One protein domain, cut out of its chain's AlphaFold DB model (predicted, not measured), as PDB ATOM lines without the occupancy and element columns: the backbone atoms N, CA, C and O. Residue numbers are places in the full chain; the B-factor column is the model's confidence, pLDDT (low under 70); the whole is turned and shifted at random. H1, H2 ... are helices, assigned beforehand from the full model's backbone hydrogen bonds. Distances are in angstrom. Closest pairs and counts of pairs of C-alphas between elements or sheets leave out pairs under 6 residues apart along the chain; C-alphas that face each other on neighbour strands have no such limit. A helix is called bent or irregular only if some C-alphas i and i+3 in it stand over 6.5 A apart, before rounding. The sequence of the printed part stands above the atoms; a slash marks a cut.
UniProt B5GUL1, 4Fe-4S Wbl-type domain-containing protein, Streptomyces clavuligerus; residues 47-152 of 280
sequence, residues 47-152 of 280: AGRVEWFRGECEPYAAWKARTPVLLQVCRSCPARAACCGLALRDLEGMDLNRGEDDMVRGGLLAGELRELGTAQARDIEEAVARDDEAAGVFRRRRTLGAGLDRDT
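This is residues 47 to 152 of the 280 residues of the protein "4Fe-4S Wbl-type domain-containing protein" of Streptomyces clavuligerus (UniProt B5GUL1). A small head of two short helices and loops has one long helix, H3, running out of it as an arm; residues 121 to 152 of H3 stick out free and make most of the length. In the head, H1 and H2 make an open V, coming near each other at the end of H1 and the start of H2, and the short pairing of residues 104 to 105 with 108 to 109 lies between its two sides. The printed part has 106 residues with three named helices, in the order H1, H2, H3, and no named strand; the class is all helix. The whole is extended, with a radius of gyration of the C-alphas of 23.1 A and spans of 80 by 32 by 16 A.

Residues 47 to 59 hold no named element. H1 follows as residues 60 to 75, from C-alpha 60 at (164.860, 131.680, 101.644), and is 22.4 A long. It has a kink of 31 degrees near residue 67 and is irregular, but only just: C-alphas 65 and 68 are 6.8 A apart. H2 is residues 80 to 89, 14.3 A from first to last C-alpha. Residues 90 to 109 again hold no named element, but residues 104 to 105 pair with residues 108 to 109, antiparallel. H3, the longest helix, is residues 110 to 152, 62.8 A long, and ends with C-alpha 152 at (169.549, 146.030, 26.385).

H1 and H2 are close but not clearly touching, and their closest C-alphas, those of Cys 74 and Arg 80, are 6.2 A apart. They run opposite ways at a steep tilt of 61 degrees. H2 touches H3, which meets it with residues 113 to 117 alone; the closest C-alphas, those of Leu 88 and Gly 117, are 6.0 A apart. These two run the same way at a steep tilt of 67 degrees. H1 and H3 are apart. In H2 and H3 every O i to N i+4 pair is within hydrogen-bond range; in H1 it is 10 of 12.

The two C-alphas farthest apart, those of Cys 57 and Thr 152, are 80.2 A apart. Without residues 121 to 152, which stand free, the body has 74 residues, spans 32 by 31 by 16 A and has a radius of gyration of 12.2 A. The printed part has no cut. The link from H1 to H2 is tight, with 4 residues, and that from H2 to H3 is long, with 20. The mean pLDDT of the printed part is 87.0; it is under 70 at residues 47 to 48, 96 to 100, 147 and 149 to 152.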
ATOM      1  N   ALA A  47     183.282 115.954  99.674       49.06
ATOM      2  CA  ALA A  47     182.339 117.062  99.815       49.06
ATOM      3  C   ALA A  47     180.942 116.556  99.437       49.06
ATOM      4  O   ALA A  47     180.736 116.071  98.324       49.06
ATOM      5  N   GLY A  48     179.986 116.613 100.371       62.91
ATOM      6  CA  GLY A  48     178.592 116.261 100.086       62.91
ATOM      7  C   GLY A  48     178.102 116.965  98.818       62.91
ATOM      8  O   GLY A  48     178.544 118.077  98.527       62.91
ATOM      9  N   ARG A  49     177.227 116.304  98.049       71.25
ATOM     10  CA  ARG A  49     176.636 116.849  96.817       71.25
ATOM     11  C   ARG A  49     176.132 118.263  97.105       71.25
ATOM     12  O   ARG A  49     175.159 118.433  97.832       71.25
ATOM     13  N   VAL A  50     176.831 119.266  96.577       73.50
ATOM     14  CA  VAL A  50     176.425 120.658  96.740       73.50
ATOM     15  C   VAL A  50     175.156 120.829  95.920       73.50
ATOM     16  O   VAL A  50     175.171 120.681  94.699       73.50
ATOM     17  N   GLU A  51     174.037 121.060  96.595       85.19
ATOM     18  CA  GLU A  51     172.785 121.366  95.917       85.19
ATOM     19  C   GLU A  51     172.880 122.785  95.347       85.19
ATOM     20  O   GLU A  51     172.998 123.765  96.081       85.19
ATOM     21  N   TRP A  52     172.858 122.876  94.018       88.88
ATOM     22  CA  TRP A  52     172.856 124.129  93.253       88.88
ATOM     23  C   TRP A  52     171.487 124.818  93.219       88.88
ATOM     24  O   TRP A  52     171.349 125.916  92.680       88.88
ATOM     25  N   PHE A  53     170.494 124.152  93.799       90.19
ATOM     26  CA  PHE A  53     169.116 124.579  93.922       90.19
ATOM     27  C   PHE A  53     168.804 124.782  95.397       90.19
ATOM     28  O   PHE A  53     169.344 124.087  96.270       90.19
ATOM     29  N   ARG A  54     167.890 125.703  95.667       90.44
ATOM     30  CA  ARG A  54     167.236 125.781  96.960       90.44
ATOM     31  C   ARG A  54     166.430 124.511  97.202       90.44
ATOM     32  O   ARG A  54     165.622 124.109  96.369       90.44
ATOM     33  N   GLY A  55     166.652 123.884  98.351       88.12
ATOM     34  CA  GLY A  55     165.880 122.706  98.742       88.12
ATOM     35  C   GLY A  55     164.420 123.069  99.031       88.12
ATOM     36  O   GLY A  55     164.137 124.163  99.514       88.12
ATOM     37  N   GLU A  56     163.487 122.137  98.817       87.06
ATOM     38  CA  GLU A  56     162.043 122.370  99.023       87.06
ATOM     39  C   GLU A  56     161.700 122.854 100.446       87.06
ATOM     40  O   GLU A  56     160.773 123.636 100.644       87.06
ATOM     41  N   CYS A  57     162.467 122.421 101.451       91.50
ATOM     42  CA  CYS A  57     162.306 122.830 102.849       91.50
ATOM     43  C   CYS A  57     163.317 123.897 103.302       91.50
ATOM     44  O   CYS A  57     163.358 124.234 104.485       91.50
ATOM     45  N   GLU A  58     164.162 124.413 102.407       92.38
ATOM     46  CA  GLU A  58     165.164 125.413 102.765       92.38
ATOM     47  C   GLU A  58     164.504 126.798 102.881       92.38
ATOM     48  O   GLU A  58     163.890 127.287 101.921       92.38
ATOM     49  N   PRO A  59     164.623 127.485 104.034       93.69
ATOM     50  CA  PRO A  59     164.161 128.859 104.156       93.69
ATOM     51  C   PRO A  59     164.928 129.772 103.197       93.69
ATOM     52  O   PRO A  59     166.149 129.673 103.088       93.69
ATOM     53  N   TYR A  60     164.240 130.735 102.582       90.88
ATOM     54  CA  TYR A  60     164.860 131.680 101.644       90.88
ATOM     55  C   TYR A  60     166.094 132.396 102.228       90.88
ATOM     56  O   TYR A  60     167.095 132.587 101.544       90.88
ATOM     57  N   ALA A  61     166.076 132.745 103.520       94.38
ATOM     58  CA  ALA A  61     167.226 133.361 104.183       94.38
ATOM     59  C   ALA A  61     168.456 132.431 104.253       94.38
ATOM     60  O   ALA A  61     169.583 132.909 104.124       94.38
ATOM     61  N   ALA A  62     168.250 131.122 104.433       94.38
ATOM     62  CA  ALA A  62     169.326 130.132 104.434       94.38
ATOM     63  C   ALA A  62     169.900 129.952 103.024       94.38
ATOM     64  O   ALA A  62     171.118 130.024 102.850       94.38
ATOM     65  N   TRP A  63     169.023 129.859 102.018       93.81
ATOM     66  CA  TRP A  63     169.421 129.846 100.611       93.81
ATOM     67  C   TRP A  63     170.269 131.069 100.263       93.81
ATOM     68  O   TRP A  63     171.407 130.935  99.821       93.81
ATOM     69  N   LYS A  64     169.772 132.267 100.581       93.81
ATOM     70  CA  LYS A  64     170.464 133.535 100.329       93.81
ATOM     71  C   LYS A  64     171.821 133.626 101.032       93.81
ATOM     72  O   LYS A  64     172.732 134.261 100.508       93.81
ATOM     73  N   ALA A  65     171.978 132.998 102.199       94.81
ATOM     74  CA  ALA A  65     173.265 132.909 102.888       94.81
ATOM     75  C   ALA A  65     174.239 131.932 102.200       94.81
ATOM     76  O   ALA A  65     175.450 132.151 102.227       94.81
ATOM     77  N   ARG A  66     173.724 130.878 101.554       94.12
ATOM     78  CA  ARG A  66     174.494 129.874 100.802       94.12
ATOM     79  C   ARG A  66     174.887 130.353  99.401       94.12
ATOM     80  O   ARG A  66     175.977 130.029  98.929       94.12
ATOM     81  N   THR A  67     174.056 131.177  98.763       94.50
ATOM     82  CA  THR A  67     174.246 131.684  97.395       94.50
ATOM     83  C   THR A  67     175.644 132.266  97.113       94.50
ATOM     84  O   THR A  67     176.238 131.874  96.106       94.50
ATOM     85  N   PRO A  68     176.244 133.139  97.953       95.56
ATOM     86  CA  PRO A  68     177.570 133.693  97.673       95.56
ATOM     87  C   PRO A  68     178.671 132.630  97.605       95.56
ATOM     88  O   PRO A  68     179.608 132.770  96.821       95.56
ATOM     89  N   VAL A  69     178.548 131.554  98.391       93.81
ATOM     90  CA  VAL A  69     179.492 130.428  98.372       93.81
ATOM     91  C   VAL A  69     179.380 129.677  97.046       93.81
ATOM     92  O   VAL A  69     180.396 129.425  96.404       93.81
ATOM     93  N   LEU A  70     178.156 129.397  96.585       93.44
ATOM     94  CA  LEU A  70     177.912 128.753  95.287       93.44
ATOM     95  C   LEU A  70     178.450 129.595  94.124       93.44
ATOM     96  O   LEU A  70     179.150 129.081  93.252       93.44
ATOM     97  N   LEU A  71     178.192 130.907  94.144       94.06
ATOM     98  CA  LEU A  71     178.716 131.835  93.141       94.06
ATOM     99  C   LEU A  71     180.248 131.851  93.132       94.06
ATOM    100  O   LEU A  71     180.848 131.884  92.059       94.06
ATOM    101  N   GLN A  72     180.890 131.795  94.302       93.88
ATOM    102  CA  GLN A  72     182.346 131.723  94.394       93.88
ATOM    103  C   GLN A  72     182.893 130.433  93.767       93.88
ATOM    104  O   GLN A  72     183.846 130.504  92.994       93.88
ATOM    105  N   VAL A  73     182.259 129.283  94.025       92.94
ATOM    106  CA  VAL A  73     182.635 128.002  93.400       92.94
ATOM    107  C   VAL A  73     182.476 128.072  91.878       92.94
ATOM    108  O   VAL A  73     183.388 127.686  91.145       92.94
ATOM    109  N   CYS A  74     181.367 128.632  91.378       93.38
ATOM    110  CA  CYS A  74     181.173 128.814  89.939       93.38
ATOM    111  C   CYS A  74     182.212 129.750  89.312       93.38
ATOM    112  O   CYS A  74     182.648 129.496  88.193       93.38
ATOM    113  N   ARG A  75     182.627 130.821  90.002       92.06
ATOM    114  CA  ARG A  75     183.656 131.752  89.502       92.06
ATOM    115  C   ARG A  75     185.021 131.093  89.335       92.06
ATOM    116  O   ARG A  75     185.753 131.492  88.438       92.06
ATOM    117  N   SER A  76     185.347 130.098  90.157       92.25
ATOM    118  CA  SER A  76     186.576 129.303  90.016       92.25
ATOM    119  C   SER A  76     186.475 128.162  88.997       92.25
ATOM    120  O   SER A  76     187.473 127.495  88.740       92.25
ATOM    121  N   CYS A  77     185.295 127.902  88.429       91.38
ATOM    122  CA  CYS A  77     185.091 126.782  87.518       91.38
ATOM    123  C   CYS A  77     185.557 127.124  86.086       91.38
ATOM    124  O   CYS A  77     185.017 128.063  85.493       91.38
ATOM    125  N   PRO A  78     186.481 126.353  85.477       92.19
ATOM    126  CA  PRO A  78     186.924 126.596  84.100       92.19
ATOM    127  C   PRO A  78     185.794 126.405  83.076       92.19
ATOM    128  O   PRO A  78     185.729 127.125  82.085       92.19
ATOM    129  N   ALA A  79     184.834 125.513  83.344       91.31
ATOM    130  CA  ALA A  79     183.686 125.282  82.465       91.31
ATOM    131  C   ALA A  79     182.532 126.282  82.671       91.31
ATOM    132  O   ALA A  79     181.448 126.094  82.120       91.31
ATOM    133  N   ARG A  80     182.723 127.351  83.462       93.44
ATOM    134  CA  ARG A  80     181.656 128.310  83.794       93.44
ATOM    135  C   ARG A  80     180.951 128.858  82.552       93.44
ATOM    136  O   ARG A  80     179.724 128.917  82.537       93.44
ATOM    137  N   ALA A  81     181.715 129.242  81.528       93.00
ATOM    138  CA  ALA A  81     181.167 129.785  80.286       93.00
ATOM    139  C   ALA A  81     180.299 128.752  79.546       93.00
ATOM    140  O   ALA A  81     179.189 129.074  79.127       93.00
ATOM    141  N   ALA A  82     180.755 127.498  79.464       91.88
ATOM    142  CA  ALA A  82     179.995 126.408  78.856       91.88
ATOM    143  C   ALA A  82     178.709 126.101  79.640       91.88
ATOM    144  O   ALA A  82     177.640 125.992  79.044       91.88
ATOM    145  N   CYS A  83     178.778 126.043  80.977       93.12
ATOM    146  CA  CYS A  83     177.596 125.852  81.822       93.12
ATOM    147  C   CYS A  83     176.584 126.997  81.683       93.12
ATOM    148  O   CYS A  83     175.385 126.737  81.666       93.12
ATOM    149  N   CYS A  84     177.053 128.247  81.583       94.19
ATOM    150  CA  CYS A  84     176.194 129.403  81.331       94.19
ATOM    151  C   CYS A  84     175.513 129.295  79.961       94.19
ATOM    152  O   CYS A  84     174.305 129.471  79.860       94.19
ATOM    153  N   GLY A  85     176.269 128.945  78.916       93.94
ATOM    154  CA  GLY A  85     175.725 128.751  77.573       93.94
ATOM    155  C   GLY A  85     174.696 127.620  77.498       93.94
ATOM    156  O   GLY A  85     173.681 127.774  76.827       93.94
ATOM    157  N   LEU A  86     174.919 126.509  78.207       92.19
ATOM    158  CA  LEU A  86     173.942 125.419  78.314       92.19
ATOM    159  C   LEU A  86     172.662 125.872  79.021       92.19
ATOM    160  O   LEU A  86     171.585 125.669  78.478       92.19
ATOM    161  N   ALA A  87     172.774 126.552  80.166       91.69
ATOM    162  CA  ALA A  87     171.607 127.057  80.893       91.69
ATOM    163  C   ALA A  87     170.745 127.998  80.035       91.69
ATOM    164  O   ALA A  87     169.522 127.902  80.049       91.69
ATOM    165  N   LEU A  88     171.383 128.867  79.241       92.88
ATOM    166  CA  LEU A  88     170.681 129.758  78.314       92.88
ATOM    167  C   LEU A  88     170.001 128.999  77.165       92.88
ATOM    168  O   LEU A  88     168.891 129.355  76.783       92.88
ATOM    169  N   ARG A  89     170.630 127.945  76.624       91.88
ATOM    170  CA  ARG A  89     170.031 127.106  75.567       91.88
ATOM    171  C   ARG A  89     168.832 126.308  76.064       91.88
ATOM    172  O   ARG A  89     167.849 126.194  75.341       91.88
ATOM    173  N   ASP A  90     168.922 125.788  77.282       90.38
ATOM    174  CA  ASP A  90     167.864 125.000  77.917       90.38
ATOM    175  C   ASP A  90     166.750 125.889  78.506       90.38
ATOM    176  O   ASP A  90     165.777 125.375  79.056       90.38
ATOM    177  N   LEU A  91     166.871 127.218  78.367       89.19
ATOM    178  CA  LEU A  91     165.938 128.224  78.885       89.19
ATOM    179  C   LEU A  91     165.725 128.110  80.404       89.19
ATOM    180  O   LEU A  91     164.637 128.362  80.927       89.19
ATOM    181  N   GLU A  92     166.775 127.744  81.138       86.00
ATOM    182  CA  GLU A  92     166.702 127.624  82.591       86.00
ATOM    183  C   GLU A  92     166.465 128.995  83.242       86.00
ATOM    184  O   GLU A  92     167.109 129.987  82.900       86.00
ATOM    185  N   GLY A  93     165.524 129.058  84.189       77.31
ATOM    186  CA  GLY A  93     165.121 130.306  84.848       77.31
ATOM    187  C   GLY A  93     164.173 131.200  84.032       77.31
ATOM    188  O   GLY A  93     163.823 132.288  84.496       77.31
ATOM    189  N   MET A  94     163.733 130.761  82.845       79.69
ATOM    190  CA  MET A  94     162.763 131.489  82.010       79.69
ATOM    191  C   MET A  94     161.296 131.138  82.303       79.69
ATOM    192  O   MET A  94     160.405 131.804  81.775       79.69
ATOM    193  N   ASP A  95     161.014 130.123  83.123       80.12
ATOM    194  CA  ASP A  95     159.636 129.745  83.445       80.12
ATOM    195  C   ASP A  95     158.988 130.792  84.366       80.12
ATOM    196  O   ASP A  95     159.167 130.798  85.584       80.12
ATOM    197  N   LEU A  96     158.223 131.705  83.762       67.25
ATOM    198  CA  LEU A  96     157.536 132.807  84.443       67.25
ATOM    199  C   LEU A  96     156.529 132.325  85.499       67.25
ATOM    200  O   LEU A  96     156.173 133.094  86.393       67.25
ATOM    201  N   ASN A  97     156.077 131.070  85.414       67.94
ATOM    202  CA  ASN A  97     155.123 130.499  86.361       67.94
ATOM    203  C   ASN A  97     155.795 129.988  87.641       67.94
ATOM    204  O   ASN A  97     155.142 129.887  88.682       67.94
ATOM    205  N   ARG A  98     157.106 129.720  87.602       64.06
ATOM    206  CA  ARG A  98     157.930 129.501  88.794       64.06
ATOM    207  C   ARG A  98     158.659 130.791  89.115       64.06
ATOM    208  O   ARG A  98     159.843 130.941  88.843       64.06
ATOM    209  N   GLY A  99     157.932 131.733  89.707       54.59
ATOM    210  CA  GLY A  99     158.421 133.083  90.004       54.59
ATOM    211  C   GLY A  99     159.741 133.178  90.783       54.59
ATOM    212  O   GLY A  99     160.292 134.270  90.870       54.59
ATOM    213  N   GLU A 100     160.273 132.079  91.317       65.06
ATOM    214  CA  GLU A 100     161.508 132.024  92.093       65.06
ATOM    215  C   GLU A 100     162.159 130.636  91.947       65.06
ATOM    216  O   GLU A 100     162.246 129.880  92.915       65.06
ATOM    217  N   ASP A 101     162.607 130.249  90.746       71.00
ATOM    218  CA  ASP A 101     163.599 129.166  90.666       71.00
ATOM    219  C   ASP A 101     164.895 129.669  91.330       71.00
ATOM    220  O   ASP A 101     165.766 130.291  90.725       71.00
ATOM    221  N   ASP A 102     164.986 129.454  92.639       85.94
ATOM    222  CA  ASP A 102     166.128 129.786  93.478       85.94
ATOM    223  C   ASP A 102     167.287 128.822  93.149       85.94
ATOM    224  O   ASP A 102     167.510 127.817  93.826       85.94
ATOM    225  N   MET A 103     168.015 129.103  92.065       90.44
ATOM    226  CA  MET A 103     169.154 128.302  91.603       90.44
ATOM    227  C   MET A 103     170.365 129.154  91.212       90.44
ATOM    228  O   MET A 103     170.238 130.323  90.842       90.44
ATOM    229  N   VAL A 104     171.554 128.546  91.290       92.00
ATOM    230  CA  VAL A 104     172.822 129.115  90.807       92.00
ATOM    231  C   VAL A 104     173.378 128.227  89.702       92.00
ATOM    232  O   VAL A 104     173.713 127.069  89.950       92.00
ATOM    233  N   ARG A 105     173.542 128.770  88.491       91.25
ATOM    234  CA  ARG A 105     174.139 128.038  87.364       91.25
ATOM    235  C   ARG A 105     174.949 128.957  86.465       91.25
ATOM    236  O   ARG A 105     174.639 130.131  86.315       91.25
ATOM    237  N   GLY A 106     176.080 128.463  85.954       92.00
ATOM    238  CA  GLY A 106     177.028 129.309  85.210       92.00
ATOM    239  C   GLY A 106     177.604 130.478  86.032       92.00
ATOM    240  O   GLY A 106     178.185 131.412  85.480       92.00
ATOM    241  N   GLY A 107     177.466 130.442  87.362       94.38
ATOM    242  CA  GLY A 107     177.825 131.553  88.246       94.38
ATOM    243  C   GLY A 107     176.897 132.757  88.140       94.38
ATOM    244  O   GLY A 107     177.364 133.872  88.362       94.38
ATOM    245  N   LEU A 108     175.638 132.520  87.786       94.88
ATOM    246  CA  LEU A 108     174.554 133.491  87.745       94.88
ATOM    247  C   LEU A 108     173.353 132.934  88.516       94.88
ATOM    248  O   LEU A 108     173.164 131.715  88.604       94.88
ATOM    249  N   LEU A 109     172.559 133.831  89.088       93.94
ATOM    250  CA  LEU A 109     171.239 133.523  89.633       93.94
ATOM    251  C   LEU A 109     170.221 133.371  88.502       93.94
ATOM    252  O   LEU A 109     170.422 133.918  87.421       93.94
ATOM    253  N   ALA A 110     169.094 132.702  88.753       90.81
ATOM    254  CA  ALA A 110     168.032 132.565  87.748       90.81
ATOM    255  C   ALA A 110     167.556 133.914  87.177       90.81
ATOM    256  O   ALA A 110     167.371 134.044  85.971       90.81
ATOM    257  N   GLY A 111     167.431 134.947  88.021       91.31
ATOM    258  CA  GLY A 111     167.092 136.300  87.565       91.31
ATOM    259  C   GLY A 111     168.137 136.897  86.614       91.31
ATOM    260  O   GLY A 111     167.773 137.455  85.584       91.31
ATOM    261  N   GLU A 112     169.424 136.713  86.916       93.69
ATOM    262  CA  GLU A 112     170.533 137.185  86.074       93.69
ATOM    263  C   GLU A 112     170.636 136.377  84.769       93.69
ATOM    264  O   GLU A 112     170.904 136.945  83.713       93.69
ATOM    265  N   LEU A 113     170.389 135.059  84.814       93.25
ATOM    266  CA  LEU A 113     170.303 134.204  83.622       93.25
ATOM    267  C   LEU A 113     169.172 134.646  82.699       93.25
ATOM    268  O   LEU A 113     169.374 134.735  81.492       93.25
ATOM    269  N   ARG A 114     168.006 134.973  83.262       91.69
ATOM    270  CA  ARG A 114     166.872 135.502  82.505       91.69
ATOM    271  C   ARG A 114     167.216 136.832  81.844       91.69
ATOM    272  O   ARG A 114     166.998 136.979  80.647       91.69
ATOM    273  N   GLU A 115     167.778 137.781  82.591       93.00
ATOM    274  CA  GLU A 115     168.213 139.070  82.037       93.00
ATOM    275  C   GLU A 115     169.222 138.879  80.897       93.00
ATOM    276  O   GLU A 115     169.026 139.409  79.801       93.00
ATOM    277  N   LEU A 116     170.248 138.048  81.104       95.19
ATOM    278  CA  LEU A 116     171.240 137.737  80.078       95.19
ATOM    279  C   LEU A 116     170.610 137.065  78.848       95.19
ATOM    280  O   LEU A 116     170.920 137.440  77.720       95.19
ATOM    281  N   GLY A 117     169.693 136.120  79.055       92.88
ATOM    282  CA  GLY A 117     168.963 135.458  77.977       92.88
ATOM    283  C   GLY A 117     168.086 136.422  77.179       92.88
ATOM    284  O   GLY A 117     168.082 136.362  75.953       92.88
ATOM    285  N   THR A 118     167.404 137.364  77.838       92.50
ATOM    286  CA  THR A 118     166.617 138.402  77.146       92.50
ATOM    287  C   THR A 118     167.490 139.362  76.340       92.50
ATOM    288  O   THR A 118     167.119 139.739  75.230       92.50
ATOM    289  N   ALA A 119     168.670 139.725  76.855       95.50
ATOM    290  CA  ALA A 119     169.633 140.534  76.116       95.50
ATOM    291  C   ALA A 119     170.153 139.780  74.881       95.50
ATOM    292  O   ALA A 119     170.122 140.317  73.778       95.50
ATOM    293  N   GLN A 120     170.530 138.508  75.041       94.94
ATOM    294  CA  GLN A 120     170.992 137.676  73.932       94.94
ATOM    295  C   GLN A 120     169.906 137.473  72.865       94.94
ATOM    296  O   GLN A 120     170.207 137.521  71.674       94.94
ATOM    297  N   ALA A 121     168.648 137.270  73.266       91.81
ATOM    298  CA  ALA A 121     167.530 137.163  72.331       91.81
ATOM    299  C   ALA A 121     167.375 138.443  71.497       91.81
ATOM    300  O   ALA A 121     167.281 138.369  70.274       91.81
ATOM    301  N   ARG A 122     167.450 139.614  72.139       95.44
ATOM    302  CA  ARG A 122     167.402 140.913  71.458       95.44
ATOM    303  C   ARG A 122     168.562 141.104  70.479       95.44
ATOM    304  O   ARG A 122     168.345 141.601  69.376       95.44
ATOM    305  N   ASP A 123     169.774 140.713  70.861       95.62
ATOM    306  CA  ASP A 123     170.944 140.810  69.982       95.62
ATOM    307  C   ASP A 123     170.791 139.904  68.747       95.62
ATOM    308  O   ASP A 123     171.134 140.305  67.632       95.62
ATOM    309  N   ILE A 124     170.228 138.702  68.924       93.38
ATOM    310  CA  ILE A 124     169.915 137.781  67.820       93.38
ATOM    311  C   ILE A 124     168.840 138.379  66.907       93.38
ATOM    312  O   ILE A 124     169.019 138.378  65.692       93.38
ATOM    313  N   GLU A 125     167.751 138.914  67.461       93.75
ATOM    314  CA  GLU A 125     166.701 139.587  66.683       93.75
ATOM    315  C   GLU A 125     167.263 140.760  65.870       93.75
ATOM    316  O   GLU A 125     166.942 140.917  64.691       93.75
ATOM    317  N   GLU A 126     168.150 141.558  66.465       97.50
ATOM    318  CA  GLU A 126     168.794 142.672  65.775       97.50
ATOM    319  C   GLU A 126     169.746 142.194  64.664       97.50
ATOM    320  O   GLU A 126     169.806 142.800  63.592       97.50
ATOM    321  N   ALA A 127     170.486 141.103  64.884       96.00
ATOM    322  CA  ALA A 127     171.328 140.489  63.860       96.00
ATOM    323  C   ALA A 127     170.493 139.949  62.687       96.00
ATOM    324  O   ALA A 127     170.800 140.249  61.534       96.00
ATOM    325  N   VAL A 128     169.394 139.243  62.973       96.19
ATOM    326  CA  VAL A 128     168.454 138.748  61.955       96.19
ATOM    327  C   VAL A 128     167.854 139.907  61.158       96.19
ATOM    328  O   VAL A 128     167.824 139.854  59.931       96.19
ATOM    329  N   ALA A 129     167.453 140.995  61.821       94.88
ATOM    330  CA  ALA A 129     166.922 142.176  61.145       94.88
ATOM    331  C   ALA A 129     167.941 142.813  60.178       94.88
ATOM    332  O   ALA A 129     167.577 143.211  59.067       94.88
ATOM    333  N   ARG A 130     169.225 142.880  60.564       96.50
ATOM    334  CA  ARG A 130     170.306 143.359  59.680       96.50
ATOM    335  C   ARG A 130     170.512 142.438  58.481       96.50
ATOM    336  O   ARG A 130     170.679 142.925  57.360       96.50
ATOM    337  N   ASP A 131     170.477 141.128  58.698       93.75
ATOM    338  CA  ASP A 131     170.611 140.141  57.627       93.75
ATOM    339  C   ASP A 131     169.433 140.210  56.646       93.75
ATOM    340  O   ASP A 131     169.635 140.167  55.429       93.75
ATOM    341  N   ASP A 132     168.213 140.411  57.141       90.50
ATOM    342  CA  ASP A 132     167.020 140.594  56.313       90.50
ATOM    343  C   ASP A 132     167.066 141.889  55.494       90.50
ATOM    344  O   ASP A 132     166.695 141.896  54.310       90.50
ATOM    345  N   GLU A 133     167.560 142.982  56.081       94.50
ATOM    346  CA  GLU A 133     167.798 144.233  55.363       94.50
ATOM    347  C   GLU A 133     168.826 144.030  54.243       94.50
ATOM    348  O   GLU A 133     168.567 144.393  53.084       94.50
ATOM    349  N   ALA A 134     169.955 143.384  54.554       92.56
ATOM    350  CA  ALA A 134     170.998 143.062  53.588       92.56
ATOM    351  C   ALA A 134     170.451 142.172  52.460       92.56
ATOM    352  O   ALA A 134     170.604 142.495  51.275       92.56
ATOM    353  N   ALA A 135     169.723 141.106  52.796       89.62
ATOM    354  CA  ALA A 135     169.058 140.231  51.835       89.62
ATOM    355  C   ALA A 135     168.046 140.999  50.968       89.62
ATOM    356  O   ALA A 135     167.959 140.780  49.755       89.62
ATOM    357  N   GLY A 136     167.315 141.952  51.551       90.69
ATOM    358  CA  GLY A 136     166.429 142.868  50.838       90.69
ATOM    359  C   GLY A 136     167.162 143.732  49.809       90.69
ATOM    360  O   GLY A 136     166.693 143.863  48.674       90.69
ATOM    361  N   VAL A 137     168.332 144.276  50.158       87.69
ATOM    362  CA  VAL A 137     169.201 145.022  49.226       87.69
ATOM    363  C   VAL A 137     169.656 144.126  48.073       87.69
ATOM    364  O   VAL A 137     169.547 144.528  46.910       87.69
ATOM    365  N   PHE A 138     170.093 142.897  48.359       83.12
ATOM    366  CA  PHE A 138     170.481 141.936  47.320       83.12
ATOM    367  C   PHE A 138     169.318 141.601  46.378       83.12
ATOM    368  O   PHE A 138     169.502 141.600  45.157       83.12
ATOM    369  N   ARG A 139     168.107 141.385  46.914       85.62
ATOM    370  CA  ARG A 139     166.895 141.153  46.109       85.62
ATOM    371  C   ARG A 139     166.597 142.339  45.185       85.62
ATOM    372  O   ARG A 139     166.414 142.126  43.988       85.62
ATOM    373  N   ARG A 140     166.632 143.574  45.702       86.31
ATOM    374  CA  ARG A 140     166.425 144.801  44.903       86.31
ATOM    375  C   ARG A 140     167.481 144.979  43.812       86.31
ATOM    376  O   ARG A 140     167.156 145.340  42.686       86.31
ATOM    377  N   ARG A 141     168.752 144.696  44.108       83.56
ATOM    378  CA  ARG A 141     169.824 144.784  43.107       83.56
ATOM    379  C   ARG A 141     169.634 143.762  41.984       83.56
ATOM    380  O   ARG A 141     169.836 144.100  40.820       83.56
ATOM    381  N   ARG A 142     169.212 142.536  42.316       82.75
ATOM    382  CA  ARG A 142     168.938 141.485  41.325       82.75
ATOM    383  C   ARG A 142     167.754 141.846  40.423       82.75
ATOM    384  O   ARG A 142     167.847 141.632  39.218       82.75
ATOM    385  N   THR A 143     166.669 142.405  40.966       81.62
ATOM    386  CA  THR A 143     165.514 142.816  40.147       81.62
ATOM    387  C   THR A 143     165.857 143.971  39.208       81.62
ATOM    388  O   THR A 143     165.456 143.935  38.047       81.62
ATOM    389  N   LEU A 144     166.651 144.947  39.662       79.50
ATOM    390  CA  LEU A 144     167.130 146.039  38.806       79.50
ATOM    391  C   LEU A 144     168.068 145.541  37.696       79.50
ATOM    392  O   LEU A 144     167.902 145.935  36.545       79.50
ATOM    393  N   GLY A 145     169.004 144.638  38.010       75.62
ATOM    394  CA  GLY A 145     169.889 144.033  37.006       75.62
ATOM    395  C   GLY A 145     169.122 143.268  35.922       75.62
ATOM    396  O   GLY A 145     169.366 143.470  34.738       75.62
ATOM    397  N   ALA A 146     168.118 142.477  36.314       74.19
ATOM    398  CA  ALA A 146     167.275 141.747  35.365       74.19
ATOM    399  C   ALA A 146     166.425 142.667  34.461       74.19
ATOM    400  O   ALA A 146     166.089 142.284  33.340       74.19
ATOM    401  N   GLY A 147     166.059 143.864  34.935       69.50
ATOM    402  CA  GLY A 147     165.389 144.881  34.115       69.50
ATOM    403  C   GLY A 147     166.313 145.461  33.043       69.50
ATOM    404  O   GLY A 147     165.940 145.509  31.873       69.50
ATOM    405  N   LEU A 148     167.548 145.808  33.421       71.94
ATOM    406  CA  LEU A 148     168.546 146.367  32.503       71.94
ATOM    407  C   LEU A 148     168.980 145.370  31.411       71.94
ATOM    408  O   LEU A 148     169.131 145.756  30.250       71.94
ATOM    409  N   ASP A 149     169.118 144.084  31.740       66.75
ATOM    410  CA  ASP A 149     169.422 143.042  30.744       66.75
ATOM    411  C   ASP A 149     168.278 142.854  29.730       66.75
ATOM    412  O   ASP A 149     168.508 142.583  28.550       66.75
ATOM    413  N   ARG A 150     167.020 143.039  30.153       61.16
ATOM    414  CA  ARG A 150     165.864 142.942  29.250       61.16
ATOM    415  C   ARG A 150     165.783 144.144  28.298       61.16
ATOM    416  O   ARG A 150     165.487 143.952  27.118       61.16
ATOM    417  N   ASP A 151     166.096 145.346  28.772       61.16
ATOM    418  CA  ASP A 151     166.057 146.565  27.952       61.16
ATOM    419  C   ASP A 151     167.208 146.632  26.934       61.16
ATOM    420  O   ASP A 151     167.013 147.078  25.798       61.16
ATOM    421  N   THR A 152     168.390 146.119  27.294       61.78
ATOM    422  CA  THR A 152     169.549 146.030  26.385       61.78
ATOM    423  C   THR A 152     169.350 144.991  25.276       61.78
ATOM    424  O   THR A 152     169.716 145.243  24.127       61.78
TER     425      THR A 152